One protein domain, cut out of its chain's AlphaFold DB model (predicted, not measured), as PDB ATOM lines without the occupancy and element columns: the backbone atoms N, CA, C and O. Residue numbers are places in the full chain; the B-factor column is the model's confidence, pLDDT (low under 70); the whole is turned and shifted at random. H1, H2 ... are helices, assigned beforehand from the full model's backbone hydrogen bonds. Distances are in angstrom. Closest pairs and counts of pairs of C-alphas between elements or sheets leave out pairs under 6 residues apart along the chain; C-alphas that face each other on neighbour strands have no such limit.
ATOM      1  N   LEU A   8       9.860  25.805  -7.776       83.50
ATOM      2  CA  LEU A   8       8.449  26.161  -7.914       83.50
ATOM      3  C   LEU A   8       7.506  24.980  -7.670       83.50
ATOM      4  O   LEU A   8       6.403  25.191  -7.186       83.50
ATOM      5  N   ASP A   9       7.921  23.754  -7.974       86.19
ATOM      6  CA  ASP A   9       7.113  22.550  -7.754       86.19
ATOM      7  C   ASP A   9       7.196  22.043  -6.308       86.19
ATOM      8  O   ASP A   9       6.494  21.107  -5.930       86.19
ATOM      9  N   THR A  10       8.020  22.681  -5.473       90.06
ATOM     10  CA  THR A  10       8.145  22.348  -4.057       90.06
ATOM     11  C   THR A  10       6.875  22.717  -3.290       90.06
ATOM     12  O   THR A  10       6.450  23.880  -3.246       90.06
ATOM     13  N   VAL A  11       6.310  21.717  -2.620       94.19
ATOM     14  CA  VAL A  11       5.257  21.857  -1.614       94.19
ATOM     15  C   VAL A  11       5.867  21.514  -0.262       94.19
ATOM     16  O   VAL A  11       6.471  20.456  -0.103       94.19
ATOM     17  N   LEU A  12       5.764  22.437   0.691       94.75
ATOM     18  CA  LEU A  12       6.270  22.255   2.043       94.75
ATOM     19  C   LEU A  12       5.191  21.605   2.901       94.75
ATOM     20  O   LEU A  12       4.132  22.201   3.119       94.75
ATOM     21  N   GLU A  13       5.492  20.402   3.380       96.69
ATOM     22  CA  GLU A  13       4.637  19.670   4.308       96.69
ATOM     23  C   GLU A  13       4.534  20.405   5.645       96.69
ATOM     24  O   GLU A  13       5.512  20.955   6.167       96.69
ATOM     25  N   ASN A  14       3.330  20.414   6.203       95.94
ATOM     26  CA  ASN A  14       3.064  20.998   7.508       95.94
ATOM     27  C   ASN A  14       2.989  19.927   8.611       95.94
ATOM     28  O   ASN A  14       3.295  18.756   8.419       95.94
ATOM     29  N   ASN A  15       2.553  20.321   9.806       92.56
ATOM     30  CA  ASN A  15       2.452  19.451  10.981       92.56
ATOM     31  C   ASN A  15       1.239  18.492  10.986       92.56
ATOM     32  O   ASN A  15       0.840  18.030  12.055       92.56
ATOM     33  N   GLY A  16       0.612  18.250   9.834       94.00
ATOM     34  CA  GLY A  16      -0.565  17.386   9.682       94.00
ATOM     35  C   GLY A  16      -1.911  18.018  10.060       94.00
ATOM     36  O   GLY A  16      -2.939  17.547   9.588       94.00
ATOM     37  N   PHE A  17      -1.933  19.098  10.852       97.44
ATOM     38  CA  PHE A  17      -3.173  19.832  11.130       97.44
ATOM     39  C   PHE A  17      -3.413  20.943  10.102       97.44
ATOM     40  O   PHE A  17      -4.504  21.079   9.543       97.44
ATOM     41  N   TRP A  18      -2.387  21.764   9.883       98.00
ATOM     42  CA  TRP A  18      -2.428  22.888   8.954       98.00
ATOM     43  C   TRP A  18      -2.187  22.423   7.512       98.00
ATOM     44  O   TRP A  18      -1.511  21.419   7.306       98.00
ATOM     45  N   PRO A  19      -2.698  23.145   6.499       97.25
ATOM     46  CA  PRO A  19      -2.468  22.787   5.106       97.25
ATOM     47  C   PRO A  19      -0.996  22.958   4.713       97.25
ATOM     48  O   PRO A  19      -0.306  23.862   5.199       97.25
ATOM     49  N   ASP A  20      -0.564  22.134   3.765       97.56
ATOM     50  CA  ASP A  20       0.734  22.274   3.110       97.56
ATOM     51  C   ASP A  20       0.804  23.561   2.283       97.56
ATOM     52  O   ASP A  20      -0.209  24.091   1.800       97.56
ATOM     53  N   VAL A  21       2.020  24.077   2.116       97.00
ATOM     54  CA  VAL A  21       2.253  25.411   1.556       97.00
ATOM     55  C   VAL A  21       3.126  25.316   0.308       97.00
ATOM     56  O   VAL A  21       4.246  24.813   0.344       97.00
ATOM     57  N   ALA A  22       2.615  25.803  -0.822       95.44
ATOM     58  CA  ALA A  22       3.291  25.708  -2.112       95.44
ATOM     59  C   ALA A  22       4.213  26.909  -2.355       95.44
ATOM     60  O   ALA A  22       3.767  28.061  -2.339       95.44
ATOM     61  N   VAL A  23       5.480  26.642  -2.683       93.44
ATOM     62  CA  VAL A  23       6.470  27.688  -2.997       93.44
ATOM     63  C   VAL A  23       6.054  28.488  -4.233       93.44
ATOM     64  O   VAL A  23       6.216  29.711  -4.260       93.44
ATOM     65  N   ARG A  24       5.428  27.832  -5.221       92.94
ATOM     66  CA  ARG A  24       4.855  28.480  -6.412       92.94
ATOM     67  C   ARG A  24       4.006  29.700  -6.078       92.94
ATOM     68  O   ARG A  24       4.175  30.744  -6.697       92.94
ATOM     69  N   THR A  25       3.125  29.592  -5.085       92.81
ATOM     70  CA  THR A  25       2.207  30.677  -4.710       92.81
ATOM     71  C   THR A  25       2.966  31.904  -4.209       92.81
ATOM     72  O   THR A  25       2.607  33.033  -4.538       92.81
ATOM     73  N   LEU A  26       4.041  31.703  -3.440       90.88
ATOM     74  CA  LEU A  26       4.882  32.798  -2.961       90.88
ATOM     75  C   LEU A  26       5.600  33.498  -4.129       90.88
ATOM     76  O   LEU A  26       5.650  34.726  -4.198       90.88
ATOM     77  N   VAL A  27       6.128  32.724  -5.076       89.31
ATOM     78  CA  VAL A  27       6.855  33.269  -6.229       89.31
ATOM     79  C   VAL A  27       5.912  33.976  -7.200       89.31
ATOM     80  O   VAL A  27       6.134  35.132  -7.559       89.31
ATOM     81  N   GLU A  28       4.835  33.310  -7.602       90.50
ATOM     82  CA  GLU A  28       3.918  33.805  -8.621       90.50
ATOM     83  C   GLU A  28       2.966  34.849  -8.034       90.50
ATOM     84  O   GLU A  28       3.001  36.005  -8.453       90.50
ATOM     85  N   SER A  29       2.154  34.500  -7.038       89.00
ATOM     86  CA  SER A  29       1.100  35.388  -6.528       89.00
ATOM     87  C   SER A  29       1.652  36.542  -5.694       89.00
ATOM     88  O   SER A  29       1.165  37.665  -5.803       89.00
ATOM     89  N   TYR A  30       2.705  36.298  -4.909       87.44
ATOM     90  CA  TYR A  30       3.336  37.322  -4.067       87.44
ATOM     91  C   TYR A  30       4.569  37.967  -4.717       87.44
ATOM     92  O   TYR A  30       5.222  38.814  -4.096       87.44
ATOM     93  N   ARG A  31       4.870  37.627  -5.980       86.75
ATOM     94  CA  ARG A  31       5.954  38.223  -6.781       86.75
ATOM     95  C   ARG A  31       7.293  38.211  -6.034       86.75
ATOM     96  O   ARG A  31       7.988  39.227  -5.969       86.75
ATOM     97  N   VAL A  32       7.608  37.105  -5.362       84.38
ATOM     98  CA  VAL A  32       8.928  36.893  -4.755       84.38
ATOM     99  C   VAL A  32       9.873  36.374  -5.842       84.38
ATOM    100  O   VAL A  32       9.572  35.346  -6.440       84.38
ATOM    101  N   PRO A  33      10.997  37.055  -6.128       81.25
ATOM    102  CA  PRO A  33      11.952  36.583  -7.123       81.25
ATOM    103  C   PRO A  33      12.501  35.189  -6.781       81.25
ATOM    104  O   PRO A  33      12.926  34.944  -5.652       81.25
ATOM    105  N   SER A  34      12.505  34.295  -7.772       74.62
ATOM    106  CA  SER A  34      13.078  32.941  -7.708       74.62
ATOM    107  C   SER A  34      14.325  32.789  -8.589       74.62
ATOM    108  O   SER A  34      14.697  31.684  -8.970       74.62
ATOM    109  N   ASP A  35      14.940  33.906  -8.976       62.12
ATOM    110  CA  ASP A  35      16.061  34.015  -9.909       62.12
ATOM    111  C   ASP A  35      17.362  33.446  -9.314       62.12
ATOM    112  O   ASP A  35      18.190  34.179  -8.778       62.12
ATOM    113  N   GLY A  36      17.520  32.117  -9.378       52.22
ATOM    114  CA  GLY A  36      18.757  31.378  -9.061       52.22
ATOM    115  C   GLY A  36      19.223  31.465  -7.603       52.22
ATOM    116  O   GLY A  36      20.346  31.091  -7.275       52.22
ATOM    117  N   ARG A  37      18.379  32.010  -6.724       59.25
ATOM    118  CA  ARG A  37      18.606  32.136  -5.282       59.25
ATOM    119  C   ARG A  37      17.918  30.968  -4.594       59.25
ATOM    120  O   ARG A  37      16.898  31.137  -3.924       59.25
ATOM    121  N   ASP A  38      18.463  29.786  -4.854       62.25
ATOM    122  CA  ASP A  38      17.889  28.484  -4.515       62.25
ATOM    123  C   ASP A  38      17.887  28.282  -2.992       62.25
ATOM    124  O   ASP A  38      18.787  27.684  -2.415       62.25
ATOM    125  N   GLY A  39      16.901  28.869  -2.315       77.38
ATOM    126  CA  GLY A  39      16.715  28.721  -0.873       77.38
ATOM    127  C   GLY A  39      15.899  29.838  -0.239       77.38
ATOM    128  O   GLY A  39      15.059  29.554   0.604       77.38
ATOM    129  N   LEU A  40      16.034  31.094  -0.689       86.25
ATOM    130  CA  LEU A  40      15.372  32.225  -0.017       86.25
ATOM    131  C   LEU A  40      13.834  32.085   0.042       86.25
ATOM    132  O   LEU A  40      13.276  32.280   1.126       86.25
ATOM    133  N   PRO A  41      13.122  31.726  -1.050       89.06
ATOM    134  CA  PRO A  41      11.674  31.530  -0.982       89.06
ATOM    135  C   PRO A  41      11.272  30.374  -0.060       89.06
ATOM    136  O   PRO A  41      10.256  30.462   0.613       89.06
ATOM    137  N   VAL A  42      12.072  29.307  -0.004       91.50
ATOM    138  CA  VAL A  42      11.809  28.143   0.855       91.50
ATOM    139  C   VAL A  42      12.050  28.502   2.321       91.50
ATOM    140  O   VAL A  42      11.158  28.322   3.144       91.50
ATOM    141  N   ASP A  43      13.202  29.088   2.642       91.56
ATOM    142  CA  ASP A  43      13.590  29.451   4.006       91.56
ATOM    143  C   ASP A  43      12.621  30.460   4.626       91.56
ATOM    144  O   ASP A  43      12.173  30.292   5.761       91.56
ATOM    145  N   THR A  44      12.253  31.504   3.875       92.62
ATOM    146  CA  THR A  44      11.296  32.516   4.351       92.62
ATOM    147  C   THR A  44       9.909  31.925   4.581       92.62
ATOM    148  O   THR A  44       9.236  32.311   5.539       92.62
ATOM    149  N   LEU A  45       9.498  30.955   3.759       95.06
ATOM    150  CA  LEU A  45       8.226  30.256   3.905       95.06
ATOM    151  C   LEU A  45       8.230  29.318   5.116       95.06
ATOM    152  O   LEU A  45       7.288  29.363   5.901       95.06
ATOM    153  N   ILE A  46       9.309  28.558   5.341       96.19
ATOM    154  CA  ILE A  46       9.482  27.718   6.540       96.19
ATOM    155  C   ILE A  46       9.412  28.577   7.805       96.19
ATOM    156  O   ILE A  46       8.660  28.269   8.730       96.19
ATOM    157  N   GLN A  47      10.155  29.685   7.849       96.25
ATOM    158  CA  GLN A  47      10.127  30.590   8.999       96.25
ATOM    159  C   GLN A  47       8.724  31.171   9.229       96.25
ATOM    160  O   GLN A  47       8.265  31.252  10.369       96.25
ATOM    161  N   ALA A  48       8.025  31.551   8.156       97.56
ATOM    162  CA  ALA A  48       6.662  32.055   8.245       97.56
ATOM    163  C   ALA A  48       5.669  30.987   8.733       97.56
ATOM    164  O   ALA A  48       4.794  31.299   9.541       97.56
ATOM    165  N   MET A  49       5.817  29.732   8.295       98.25
ATOM    166  CA  MET A  49       5.014  28.602   8.772       98.25
ATOM    167  C   MET A  49       5.221  28.370  10.267       98.25
ATOM    168  O   MET A  49       4.242  28.266  10.999       98.25
ATOM    169  N   ILE A  50       6.471  28.346  10.746       98.12
ATOM    170  CA  ILE A  50       6.790  28.143  12.171       98.12
ATOM    171  C   ILE A  50       6.075  29.181  13.041       98.12
ATOM    172  O   ILE A  50       5.422  28.837  14.028       98.12
ATOM    173  N   GLU A  51       6.175  30.456  12.673       97.81
ATOM    174  CA  GLU A  51       5.602  31.533  13.476       97.81
ATOM    175  C   GLU A  51       4.087  31.612  13.372       97.81
ATOM    176  O   GLU A  51       3.416  31.770  14.394       97.81
ATOM    177  N   THR A  52       3.538  31.415  12.174       98.31
ATOM    178  CA  THR A  52       2.084  31.367  11.983       98.31
ATOM    179  C   THR A  52       1.488  30.192  12.754       98.31
ATOM    180  O   THR A  52       0.494  30.367  13.448       98.31
ATOM    181  N   ASN A  53       2.125  29.017  12.732       98.31
ATOM    182  CA  ASN A  53       1.682  27.846  13.493       98.31
ATOM    183  C   ASN A  53       1.694  28.099  14.999       98.31
ATOM    184  O   ASN A  53       0.776  27.675  15.698       98.31
ATOM    185  N   LYS A  54       2.726  28.788  15.498       98.12
ATOM    186  CA  LYS A  54       2.816  29.166  16.908       98.12
ATOM    187  C   LYS A  54       1.697  30.136  17.293       98.12
ATOM    188  O   LYS A  54       1.060  29.935  18.323       98.12
ATOM    189  N   ALA A  55       1.448  31.159  16.479       97.25
ATOM    190  CA  ALA A  55       0.405  32.151  16.733       97.25
ATOM    191  C   ALA A  55      -1.014  31.572  16.594       97.25
ATOM    192  O   ALA A  55      -1.910  31.944  17.345       97.25
ATOM    193  N   ALA A  56      -1.209  30.623  15.676       97.44
ATOM    194  CA  ALA A  56      -2.485  29.959  15.424       97.44
ATOM    195  C   ALA A  56      -2.748  28.750  16.342       97.44
ATOM    196  O   ALA A  56      -3.784  28.099  16.210       97.44
ATOM    197  N   ALA A  57      -1.848  28.436  17.283       97.69
ATOM    198  CA  ALA A  57      -2.026  27.323  18.216       97.69
ATOM    199  C   ALA A  57      -3.387  27.335  18.949       97.69
ATOM    200  O   ALA A  57      -4.008  26.275  18.995       97.69
ATOM    201  N   PRO A  58      -3.931  28.484  19.411       96.88
ATOM    202  CA  PRO A  58      -5.257  28.517  20.030       96.88
ATOM    203  C   PRO A  58      -6.387  28.057  19.096       96.88
ATOM    204  O   PRO A  58      -7.277  27.333  19.530       96.88
ATOM    205  N   ALA A  59      -6.338  28.427  17.810       97.19
ATOM    206  CA  ALA A  59      -7.317  27.987  16.810       97.19
ATOM    207  C   ALA A  59      -7.244  26.472  16.575       97.19
ATOM    208  O   ALA A  59      -8.274  25.800  16.545       97.19
ATOM    209  N   ARG A  60      -6.028  25.918  16.465       97.38
ATOM    210  CA  ARG A  60      -5.833  24.462  16.392       97.38
ATOM    211  C   ARG A  60      -6.421  23.775  17.618       97.38
ATOM    212  O   ARG A  60      -7.183  22.826  17.474       97.38
ATOM    213  N   ASP A  61      -6.061  24.237  18.811       97.12
ATOM    214  CA  ASP A  61      -6.458  23.589  20.062       97.12
ATOM    215  C   ASP A  61      -7.984  23.619  20.239       97.12
ATOM    216  O   ASP A  61      -8.578  22.622  20.653       97.12
ATOM    217  N   ALA A  62      -8.635  24.714  19.831       96.06
ATOM    218  CA  ALA A  62     -10.090  24.830  19.814       96.06
ATOM    219  C   ALA A  62     -10.762  23.857  18.828       96.06
ATOM    220  O   ALA A  62     -11.782  23.258  19.169       96.06
ATOM    221  N   ALA A  63     -10.204  23.666  17.631       96.12
ATOM    222  CA  ALA A  63     -10.725  22.705  16.657       96.12
ATOM    223  C   ALA A  63     -10.505  21.248  17.102       96.12
ATOM    224  O   ALA A  63     -11.408  20.418  16.987       96.12
ATOM    225  N   VAL A  64      -9.343  20.937  17.686       97.00
ATOM    226  CA  VAL A  64      -9.054  19.608  18.252       97.00
ATOM    227  C   VAL A  64      -9.998  19.290  19.413       97.00
ATOM    228  O   VAL A  64     -10.496  18.171  19.505       97.00
ATOM    229  N   ALA A  65     -10.322  20.271  20.263       95.69
ATOM    230  CA  ALA A  65     -11.315  20.107  21.325       95.69
ATOM    231  C   ALA A  65     -12.732  19.809  20.790       95.69
ATOM    232  O   ALA A  65     -13.531  19.187  21.488       95.69
ATOM    233  N   GLN A  66     -13.028  20.204  19.549       94.06
ATOM    234  CA  GLN A  66     -14.268  19.879  18.834       94.06
ATOM    235  C   GLN A  66     -14.194  18.537  18.080       94.06
ATOM    236  O   GLN A  66     -15.146  18.161  17.403       94.06
ATOM    237  N   GLY A  67     -13.083  17.799  18.189       96.31
ATOM    238  CA  GLY A  67     -12.892  16.497  17.545       96.31
ATOM    239  C   GLY A  67     -12.352  16.551  16.113       96.31
ATOM    240  O   GLY A  67     -12.319  15.518  15.451       96.31
ATOM    241  N   CYS A  68     -11.913  17.717  15.630       97.19
ATOM    242  CA  CYS A  68     -11.305  17.857  14.305       97.19
ATOM    243  C   CYS A  68      -9.808  17.513  14.372       97.19
ATOM    244  O   CYS A  68      -9.067  18.154  15.122       97.19
ATOM    245  N   ALA A  69      -9.337  16.537  13.591       96.75
ATOM    246  CA  ALA A  69      -7.920  16.163  13.559       96.75
ATOM    247  C   ALA A  69      -7.101  17.031  12.588       96.75
ATOM    248  O   ALA A  69      -5.878  17.116  12.716       96.75
ATOM    249  N   SER A  70      -7.768  17.702  11.649       97.75
ATOM    250  CA  SER A  70      -7.151  18.597  10.671       97.75
ATOM    251  C   SER A  70      -7.997  19.846  10.409       97.75
ATOM    252  O   SER A  70      -9.181  19.909  10.751       97.75
ATOM    253  N   LEU A  71      -7.410  20.852   9.750       97.12
ATOM    254  CA  LEU A  71      -8.169  22.009   9.269       97.12
ATOM    255  C   LEU A  71      -9.185  21.628   8.177       97.12
ATOM    256  O   LEU A  71     -10.173  22.339   7.998       97.12
ATOM    257  N   ALA A  72      -8.947  20.534   7.444       96.50
ATOM    258  CA  ALA A  72      -9.912  20.010   6.481       96.50
ATOM    259  C   ALA A  72     -11.136  19.434   7.207       96.50
ATOM    260  O   ALA A  72     -12.252  19.822   6.882       96.50
ATOM    261  N   ASP A  73     -10.929  18.646   8.265       97.06
ATOM    262  CA  ASP A  73     -12.018  18.114   9.096       97.06
ATOM    263  C   ASP A  73     -12.849  19.252   9.705       97.06
ATOM    264  O   ASP A  73     -14.077  19.198   9.733       97.06
ATOM    265  N   TYR A  74     -12.176  20.315  10.161       96.44
ATOM    266  CA  TYR A  74     -12.851  21.508  10.667       96.44
ATOM    267  C   TYR A  74     -13.718  22.173   9.590       96.44
ATOM    268  O   TYR A  74     -14.855  22.544   9.873       96.44
ATOM    269  N   ALA A  75     -13.209  22.300   8.361       95.44
ATOM    270  CA  ALA A  75     -13.964  22.853   7.239       95.44
ATOM    271  C   ALA A  75     -15.172  21.981   6.852       95.44
ATOM    272  O   ALA A  75     -16.231  22.523   6.544       95.44
ATOM    273  N   ASP A  76     -15.035  20.655   6.908       95.50
ATOM    274  CA  ASP A  76     -16.132  19.719   6.641       95.50
ATOM    275  C   ASP A  76     -17.234  19.814   7.708       95.50
ATOM    276  O   ASP A  76     -18.422  19.711   7.391       95.50
ATOM    277  N   ALA A  77     -16.857  20.058   8.965       94.81
ATOM    278  CA  ALA A  77     -17.794  20.282  10.064       94.81
ATOM    279  C   ALA A  77     -18.487  21.663  10.018       94.81
ATOM    280  O   ALA A  77     -19.543  21.814  10.631       94.81
ATOM    281  N   HIS A  78     -17.924  22.640   9.291       94.12
ATOM    282  CA  HIS A  78     -18.388  24.038   9.225       94.12
ATOM    283  C   HIS A  78     -18.578  24.518   7.767       94.12
ATOM    284  O   HIS A  78     -17.915  25.455   7.305       94.12
ATOM    285  N   PRO A  79     -19.473  23.886   6.983       94.06
ATOM    286  CA  PRO A  79     -19.607  24.158   5.550       94.06
ATOM    287  C   PRO A  79     -20.076  25.586   5.218       94.06
ATOM    288  O   PRO A  79     -19.896  26.042   4.087       94.06
ATOM    289  N   GLU A  80     -20.654  26.319   6.171       92.62
ATOM    290  CA  GLU A  80     -21.064  27.719   6.014       92.62
ATOM    291  C   GLU A  80     -19.897  28.668   5.700       92.62
ATOM    292  O   GLU A  80     -20.111  29.740   5.136       92.62
ATOM    293  N   GLY A  81     -18.659  28.272   6.016       91.88
ATOM    294  CA  GLY A  81     -17.456  29.041   5.713       91.88
ATOM    295  C   GLY A  81     -16.912  28.859   4.292       91.88
ATOM    296  O   GLY A  81     -15.825  29.359   3.986       91.88
ATOM    297  N   MET A  82     -17.609  28.124   3.422       95.75
ATOM    298  CA  MET A  82     -17.159  27.833   2.059       95.75
ATOM    299  C   MET A  82     -17.459  28.977   1.085       95.75
ATOM    300  O   MET A  82     -18.610  29.336   0.845       95.75
ATOM    301  N   ILE A  83     -16.415  29.502   0.435       94.56
ATOM    302  CA  ILE A  83     -16.516  30.541  -0.598       94.56
ATOM    303  C   ILE A  83     -15.671  30.117  -1.799       94.56
ATOM    304  O   ILE A  83     -14.477  29.858  -1.667       94.56
ATOM    305  N   ALA A  84     -16.286  30.037  -2.983       93.00
ATOM    306  CA  ALA A  84     -15.607  29.659  -4.229       93.00
ATOM    307  C   ALA A  84     -14.768  28.359  -4.126       93.00
ATOM    308  O   ALA A  84     -13.693  28.258  -4.708       93.00
ATOM    309  N   GLY A  85     -15.248  27.365  -3.366       90.94
ATOM    310  CA  GLY A  85     -14.551  26.084  -3.177       90.94
ATOM    311  C   GLY A  85     -13.417  26.105  -2.146       90.94
ATOM    312  O   GLY A  85     -12.697  25.117  -2.008       90.94
ATOM    313  N   HIS A  86     -13.254  27.195  -1.394       92.25
ATOM    314  CA  HIS A  86     -12.260  27.311  -0.333       92.25
ATOM    315  C   HIS A  86     -12.914  27.694   0.992       92.25
ATOM    316  O   HIS A  86     -13.698  28.638   1.059       92.25
ATOM    317  N   HIS A  87     -12.551  26.989   2.062       97.12
ATOM    318  CA  HIS A  87     -12.991  27.351   3.402       97.12
ATOM    319  C   HIS A  87     -12.245  28.596   3.898       97.12
ATOM    320  O   HIS A  87     -11.014  28.677   3.794       97.12
ATOM    321  N   GLN A  88     -12.970  29.547   4.482       96.75
ATOM    322  CA  GLN A  88     -12.423  30.814   4.976       96.75
ATOM    323  C   GLN A  88     -11.266  30.645   5.974       96.75
ATOM    324  O   GLN A  88     -10.269  31.357   5.868       96.75
ATOM    325  N   ALA A  89     -11.315  29.651   6.871       96.94
ATOM    326  CA  ALA A  89     -10.222  29.391   7.818       96.94
ATOM    327  C   ALA A  89      -8.932  28.946   7.102       96.94
ATOM    328  O   ALA A  89      -7.835  29.417   7.409       96.94
ATOM    329  N   ARG A  90      -9.057  28.104   6.065       97.38
ATOM    330  CA  ARG A  90      -7.921  27.698   5.224       97.38
ATOM    331  C   ARG A  90      -7.329  28.895   4.489       97.38
ATOM    332  O   ARG A  90      -6.107  29.034   4.426       97.38
ATOM    333  N   HIS A  91      -8.181  29.763   3.948       96.94
ATOM    334  CA  HIS A  91      -7.735  30.988   3.292       96.94
ATOM    335  C   HIS A  91      -7.000  31.911   4.275       96.94
ATOM    336  O   HIS A  91      -5.916  32.404   3.942       96.94
ATOM    337  N   ALA A  92      -7.562  32.144   5.464       97.56
ATOM    338  CA  ALA A  92      -6.982  33.012   6.484       97.56
ATOM    339  C   ALA A  92      -5.589  32.520   6.903       97.56
ATOM    340  O   ALA A  92      -4.625  33.283   6.839       97.56
ATOM    341  N   TYR A  93      -5.453  31.224   7.192       98.38
ATOM    342  CA  TYR A  93      -4.166  30.613   7.521       98.38
ATOM    343  C   TYR A  93      -3.124  30.792   6.403       98.38
ATOM    344  O   TYR A  93      -2.039  31.324   6.640       98.38
ATOM    345  N   LEU A  94      -3.450  30.407   5.163       98.00
ATOM    346  CA  LEU A  94      -2.503  30.524   4.047       98.00
ATOM    347  C   LEU A  94      -2.117  31.982   3.778       98.00
ATOM    348  O   LEU A  94      -0.958  32.278   3.498       98.00
ATOM    349  N   SER A  95      -3.070  32.906   3.910       97.56
ATOM    350  CA  SER A  95      -2.791  34.337   3.790       97.56
ATOM    351  C   SER A  95      -1.831  34.806   4.873       97.56
ATOM    352  O   SER A  95      -0.888  35.527   4.554       97.56
ATOM    353  N   ALA A  96      -2.018  34.389   6.125       98.25
ATOM    354  CA  ALA A  96      -1.091  34.725   7.197       98.25
ATOM    355  C   ALA A  96       0.334  34.248   6.868       98.25
ATOM    356  O   ALA A  96       1.266  35.052   6.937       98.25
ATOM    357  N   VAL A  97       0.495  32.995   6.426       98.38
ATOM    358  CA  VAL A  97       1.807  32.432   6.063       98.38
ATOM    359  C   VAL A  97       2.460  33.214   4.919       98.38
ATOM    360  O   VAL A  97       3.588  33.687   5.058       98.38
ATOM    361  N   TYR A  98       1.769  33.391   3.789       98.25
ATOM    362  CA  TYR A  98       2.383  34.017   2.616       98.25
ATOM    363  C   TYR A  98       2.675  35.511   2.811       98.25
ATOM    364  O   TYR A  98       3.703  35.990   2.329       98.25
ATOM    365  N   ASN A  99       1.822  36.252   3.529       97.88
ATOM    366  CA  ASN A  99       2.094  37.661   3.831       97.88
ATOM    367  C   ASN A  99       3.334  37.800   4.735       97.88
ATOM    368  O   ASN A  99       4.197  38.633   4.458       97.88
ATOM    369  N   LEU A 100       3.493  36.936   5.745       97.62
ATOM    370  CA  LEU A 100       4.687  36.948   6.597       97.62
ATOM    371  C   LEU A 100       5.954  36.556   5.822       97.62
ATOM    372  O   LEU A 100       6.986  37.217   5.953       97.62
ATOM    373  N   ALA A 101       5.873  35.527   4.975       96.31
ATOM    374  CA  ALA A 101       6.983  35.125   4.112       96.31
ATOM    375  C   ALA A 101       7.399  36.269   3.172       96.31
ATOM    376  O   ALA A 101       8.585  36.585   3.044       96.31
ATOM    377  N   LYS A 102       6.423  36.960   2.567       94.44
ATOM    378  CA  LYS A 102       6.674  38.116   1.703       94.44
ATOM    379  C   LYS A 102       7.369  39.249   2.454       94.44
ATOM    380  O   LYS A 102       8.382  39.738   1.957       94.44
ATOM    381  N   ALA A 103       6.877  39.626   3.637       94.44
ATOM    382  CA  ALA A 103       7.496  40.663   4.465       94.44
ATOM    383  C   ALA A 103       8.980  40.352   4.734       94.44
ATOM    384  O   ALA A 103       9.857  41.183   4.503       94.44
ATOM    385  N   ARG A 104       9.279  39.102   5.104       92.12
ATOM    386  CA  ARG A 104      10.642  38.628   5.414       92.12
ATOM    387  C   ARG A 104      11.587  38.585   4.232       92.12
ATOM    388  O   ARG A 104      12.798  38.593   4.418       92.12
ATOM    389  N   THR A 105      11.049  38.538   3.022       90.81
ATOM    390  CA  THR A 105      11.858  38.489   1.806       90.81
ATOM    391  C   THR A 105      12.392  39.883   1.435       90.81
ATOM    392  O   THR A 105      13.437  39.988   0.798       90.81
ATOM    393  N   ILE A 106      11.733  40.970   1.856       88.50
ATOM    394  CA  ILE A 106      12.042  42.338   1.395       88.50
ATOM    395  C   ILE A 106      13.469  42.767   1.765       88.50
ATOM    396  O   ILE A 106      14.241  43.139   0.880       88.50
ATOM    397  N   LYS A 107      13.858  42.661   3.041       85.38
ATOM    398  CA  LYS A 107      15.196  43.076   3.505       85.38
ATOM    399  C   LYS A 107      16.337  42.259   2.874       85.38
ATOM    400  O   LYS A 107      17.273  42.870   2.355       85.38
ATOM    401  N   PRO A 108      16.289  40.909   2.835       82.75
ATOM    402  CA  PRO A 108      17.289  40.121   2.117       82.75
ATOM    403  C   PRO A 108      17.430  40.515   0.642       82.75
ATOM    404  O   PRO A 108      18.547  40.596   0.137       82.75
ATOM    405  N   LEU A 109      16.325  40.811  -0.054       82.00
ATOM    406  CA  LEU A 109      16.382  41.245  -1.454       82.00
ATOM    407  C   LEU A 109      17.082  42.597  -1.620       82.00
ATOM    408  O   LEU A 109      17.848  42.757  -2.570       82.00
ATOM    409  N   GLN A 110      16.870  43.540  -0.700       81.31
ATOM    410  CA  GLN A 110      17.563  44.830  -0.712       81.31
ATOM    411  C   GLN A 110      19.071  44.678  -0.520       81.31
ATOM    412  O   GLN A 110      19.848  45.210  -1.311       81.31
ATOM    413  N   VAL A 111      19.499  43.910   0.486       79.19
ATOM    414  CA  VAL A 111      20.929  43.663   0.753       79.19
ATOM    415  C   VAL A 111      21.614  43.052  -0.474       79.19
ATOM    416  O   VAL A 111      22.751  43.389  -0.807       79.19
ATOM    417  N   LEU A 112      20.903  42.184  -1.194       75.44
ATOM    418  CA  LEU A 112      21.407  41.523  -2.394       75.44
ATOM    419  C   LEU A 112      21.421  42.410  -3.648       75.44
ATOM    420  O   LEU A 112      22.092  42.047  -4.613       75.44
ATOM    421  N   ALA A 113      20.745  43.562  -3.661       74.88
ATOM    422  CA  ALA A 113      20.641  44.420  -4.842       74.88
ATOM    423  C   ALA A 113      21.976  45.082  -5.262       74.88
ATOM    424  O   ALA A 113      22.025  45.703  -6.322       74.88
ATOM    425  N   ARG A 114      23.057  44.942  -4.465       67.75
ATOM    426  CA  ARG A 114      24.448  45.392  -4.738       67.75
ATOM    427  C   ARG A 114      24.574  46.823  -5.288       67.75
ATOM    428  O   ARG A 114      25.555  47.150  -5.952       67.75
ATOM    429  N   ARG A 115      23.601  47.686  -5.002       76.25
ATOM    430  CA  ARG A 115      23.590  49.100  -5.380       76.25
ATOM    431  C   ARG A 115      23.347  49.949  -4.137       76.25
ATOM    432  O   ARG A 115      22.649  49.480  -3.239       76.25
ATOM    433  N   PRO A 116      23.887  51.176  -4.073       73.81
ATOM    434  CA  PRO A 116      23.454  52.127  -3.063       73.81
ATOM    435  C   PRO A 116      21.949  52.354  -3.236       73.81
ATOM    436  O   PRO A 116      21.491  52.716  -4.319       73.81
ATOM    437  N   ILE A 117      21.189  52.066  -2.181       72.75
ATOM    438  CA  ILE A 117      19.740  52.245  -2.143       72.75
ATOM    439  C   ILE A 117      19.484  53.652  -1.593       72.75
ATOM    440  O   ILE A 117      19.919  53.943  -0.476       72.75
ATOM    441  N   PRO A 118      18.841  54.550  -2.359       80.19
ATOM    442  CA  PRO A 118      18.452  55.865  -1.860       80.19
ATOM    443  C   PRO A 118      17.503  55.752  -0.659       80.19
ATOM    444  O   PRO A 118      16.672  54.847  -0.618       80.19
ATOM    445  N   GLU A 119      17.541  56.717   0.264       78.69
ATOM    446  CA  GLU A 119      16.660  56.744   1.449       78.69
ATOM    447  C   GLU A 119      15.168  56.603   1.095       78.69
ATOM    448  O   GLU A 119      14.422  55.912   1.784       78.69
ATOM    449  N   THR A 120      14.730  57.189  -0.023       77.25
ATOM    450  CA  THR A 120      13.350  57.062  -0.515       77.25
ATOM    451  C   THR A 120      12.970  55.616  -0.854       77.25
ATOM    452  O   THR A 120      11.858  55.192  -0.546       77.25
ATOM    453  N   GLU A 121      13.877  54.845  -1.464       77.00
ATOM    454  CA  GLU A 121      13.638  53.426  -1.774       77.00
ATOM    455  C   GLU A 121      13.660  52.563  -0.503       77.00
ATOM    456  O   GLU A 121      12.885  51.606  -0.394       77.00
ATOM    457  N   THR A 122      14.501  52.919   0.473       76.19
ATOM    458  CA  THR A 122      14.530  52.275   1.795       76.19
ATOM    459  C   THR A 122      13.191  52.441   2.506       76.19
ATOM    460  O   THR A 122      12.551  51.437   2.813       76.19
ATOM    461  N   ASN A 123      12.712  53.679   2.662       78.88
ATOM    462  CA  ASN A 123      11.439  53.972   3.329       78.88
ATOM    463  C   ASN A 123      10.259  53.269   2.638       78.88
ATOM    464  O   ASN A 123       9.445  52.628   3.298       78.88
ATOM    465  N   ALA A 124      10.204  53.300   1.300       77.62
ATOM    466  CA  ALA A 124       9.152  52.616   0.543       77.62
ATOM    467  C   ALA A 124       9.139  51.096   0.782       77.62
ATOM    468  O   ALA A 124       8.083  50.458   0.783       77.62
ATOM    469  N   SER A 125      10.309  50.499   0.996       81.88
ATOM    470  CA  SER A 125      10.421  49.069   1.276       81.88
ATOM    471  C   SER A 125      10.044  48.728   2.716       81.88
ATOM    472  O   SER A 125       9.406  47.700   2.928       81.88
ATOM    473  N   GLU A 126      10.370  49.587   3.684       86.50
ATOM    474  CA  GLU A 126       9.910  49.447   5.071       86.50
ATOM    475  C   GLU A 126       8.385  49.567   5.173       86.50
ATOM    476  O   GLU A 126       7.745  48.766   5.855       86.50
ATOM    477  N   ASP A 127       7.781  50.507   4.444       89.50
ATOM    478  CA  ASP A 127       6.324  50.637   4.372       89.50
ATOM    479  C   ASP A 127       5.684  49.424   3.684       89.50
ATOM    480  O   ASP A 127       4.638  48.937   4.117       89.50
ATOM    481  N   THR A 128       6.337  48.875   2.655       89.31
ATOM    482  CA  THR A 128       5.891  47.635   2.003       89.31
ATOM    483  C   THR A 128       5.976  46.446   2.963       89.31
ATOM    484  O   THR A 128       5.057  45.631   3.021       89.31
ATOM    485  N   GLU A 129       7.054  46.333   3.741       92.69
ATOM    486  CA  GLU A 129       7.206  45.301   4.770       92.69
ATOM    487  C   GLU A 129       6.110  45.418   5.827       92.69
ATOM    488  O   GLU A 129       5.426  44.429   6.101       92.69
ATOM    489  N   ARG A 130       5.878  46.628   6.351       93.12
ATOM    490  CA  ARG A 130       4.817  46.905   7.326       93.12
ATOM    491  C   ARG A 130       3.446  46.527   6.777       93.12
ATOM    492  O   ARG A 130       2.706  45.823   7.451       93.12
ATOM    493  N   HIS A 131       3.152  46.875   5.525       95.19
ATOM    494  CA  HIS A 131       1.903  46.492   4.870       95.19
ATOM    495  C   HIS A 131       1.667  44.974   4.891       95.19
ATOM    496  O   HIS A 131       0.574  44.514   5.224       95.19
ATOM    497  N   PHE A 132       2.679  44.173   4.550       95.62
ATOM    498  CA  PHE A 132       2.549  42.716   4.575       95.62
ATOM    499  C   PHE A 132       2.464  42.156   6.004       95.62
ATOM    500  O   PHE A 132       1.726  41.196   6.228       95.62
ATOM    501  N   LEU A 133       3.151  42.760   6.978       96.62
ATOM    502  CA  LEU A 133       3.017  42.390   8.391       96.62
ATOM    503  C   LEU A 133       1.607  42.675   8.926       96.62
ATOM    504  O   LEU A 133       1.023  41.800   9.562       96.62
ATOM    505  N   ASP A 134       1.025  43.829   8.600       97.00
ATOM    506  CA  ASP A 134      -0.345  44.174   8.988       97.00
ATOM    507  C   ASP A 134      -1.340  43.174   8.384       97.00
ATOM    508  O   ASP A 134      -2.189  42.624   9.083       97.00
ATOM    509  N   ARG A 135      -1.180  42.826   7.097       96.69
ATOM    510  CA  ARG A 135      -2.016  41.800   6.448       96.69
ATOM    511  C   ARG A 135      -1.867  40.419   7.082       96.69
ATOM    512  O   ARG A 135      -2.852  39.685   7.157       96.69
ATOM    513  N   HIS A 136      -0.662  40.047   7.514       97.12
ATOM    514  CA  HIS A 136      -0.438  38.815   8.270       97.12
ATOM    515  C   HIS A 136      -1.207  38.835   9.599       97.12
ATOM    516  O   HIS A 136      -1.917  37.874   9.899       97.12
ATOM    517  N   GLN A 137      -1.127  39.936  10.350       96.81
ATOM    518  CA  GLN A 137      -1.831  40.095  11.624       96.81
ATOM    519  C   GLN A 137      -3.351  40.065  11.444       96.81
ATOM    520  O   GLN A 137      -4.029  39.339  12.165       96.81
ATOM    521  N   THR A 138      -3.895  40.771  10.446       97.12
ATOM    522  CA  THR A 138      -5.331  40.726  10.128       97.12
ATOM    523  C   THR A 138      -5.781  39.310   9.768       97.12
ATOM    524  O   THR A 138      -6.823  38.852  10.230       97.12
ATOM    525  N   ALA A 139      -4.998  38.584   8.965       97.44
ATOM    526  CA  ALA A 139      -5.334  37.215   8.587       97.44
ATOM    527  C   ALA A 139      -5.315  36.252   9.789       97.44
ATOM    528  O   ALA A 139      -6.186  35.390   9.887       97.44
ATOM    529  N   LEU A 140      -4.365  36.419  10.717       97.00
ATOM    530  CA  LEU A 140      -4.336  35.670  11.975       97.00
ATOM    531  C   LEU A 140      -5.522  36.005  12.881       97.00
ATOM    532  O   LEU A 140      -6.135  35.085  13.414       97.00
ATOM    533  N   ALA A 141      -5.857  37.286  13.038       95.69
ATOM    534  CA  ALA A 141      -7.008  37.708  13.833       95.69
ATOM    535  C   ALA A 141      -8.296  37.065  13.301       95.69
ATOM    536  O   ALA A 141      -8.993  36.393  14.050       95.69
ATOM    537  N   ASN A 142      -8.519  37.134  11.985       95.00
ATOM    538  CA  ASN A 142      -9.661  36.482  11.346       95.00
ATOM    539  C   ASN A 142      -9.665  34.961  11.568       95.00
ATOM    540  O   ASN A 142     -10.717  34.377  11.795       95.00
ATOM    541  N   LEU A 143      -8.505  34.296  11.496       96.81
ATOM    542  CA  LEU A 143      -8.413  32.855  11.753       96.81
ATOM    543  C   LEU A 143      -8.823  32.512  13.190       96.81
ATOM    544  O   LEU A 143      -9.556  31.549  13.405       96.81
ATOM    545  N   LEU A 144      -8.340  33.293  14.158       96.00
ATOM    546  CA  LEU A 144      -8.678  33.118  15.567       96.00
ATOM    547  C   LEU A 144     -10.169  33.379  15.799       96.00
ATOM    548  O   LEU A 144     -10.806  32.552  16.436       96.00
ATOM    549  N   ASP A 145     -10.732  34.431  15.202       93.12
ATOM    550  CA  ASP A 145     -12.163  34.749  15.294       93.12
ATOM    551  C   ASP A 145     -13.084  33.676  14.744       93.12
ATOM    552  O   ASP A 145     -14.171  33.445  15.270       93.12
ATOM    553  N   LEU A 146     -12.639  32.992  13.699       93.88
ATOM    554  CA  LEU A 146     -13.399  31.901  13.113       93.88
ATOM    555  C   LEU A 146     -13.351  30.639  13.976       93.88
ATOM    556  O   LEU A 146     -14.360  29.960  14.131       93.88
ATOM    557  N   MET A 147     -12.174  30.301  14.504       94.75
ATOM    558  CA  MET A 147     -11.927  28.973  15.075       94.75
ATOM    559  C   MET A 147     -11.968  28.926  16.601       94.75
ATOM    560  O   MET A 147     -12.119  27.841  17.164       94.75
ATOM    561  N   VAL A 148     -11.809  30.061  17.285       91.69
ATOM    562  CA  VAL A 148     -11.769  30.134  18.746       91.69
ATOM    563  C   VAL A 148     -13.125  30.623  19.268       91.69
ATOM    564  O   VAL A 148     -13.497  31.773  19.049       91.69
TER     565      VAL A 148
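What this domain is: This is residues 8 to 148 of the 176 residues of the protein "Phage head completion protein (GPL)" of Methylomagnum ishizawai (UniProt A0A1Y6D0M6). Two long helices, H5 and H6, run side by side as a hairpin; H2 crosses H5, short H1 packs on both, and short H3 and H4 sit where H5 begins and H6 ends. The printed part has 141 residues and six named helices, is all helix and compact, with radius of gyration of the C-alphas 16.4 A, and spans 55 by 29 by 27 A.

How they stand to each other: Start at H1, residues 23 to 28, which touches H2, residues 40 to 55; their closest C-alphas, of Val 23 and Val 42, are 6.6 A apart. H3, residues 57 to 65, only just touches H4, residues 71 to 77, with 3 pairs of C-alphas within 8 A. H5, residues 88 to 112, touches H2 at a steep tilt of 46 degrees. H6, residues 119 to 147, makes a hairpin with H5; their closest C-alphas, of Ala 96 and His 136, are 4.3 A apart. Every O i to N i+4 pair is within hydrogen-bond range but in H5, 18 of 21.

Where its parts are: Find C-alpha 23 at (6.470, 27.688, -2.997), where H1 begins. H6 runs 42.1 A to C-alpha 147 at (-11.927, 28.973, 15.075).

The domain as a whole: The printed part has no cut; pLDDT is under 70 at residues 35 to 38 and 114.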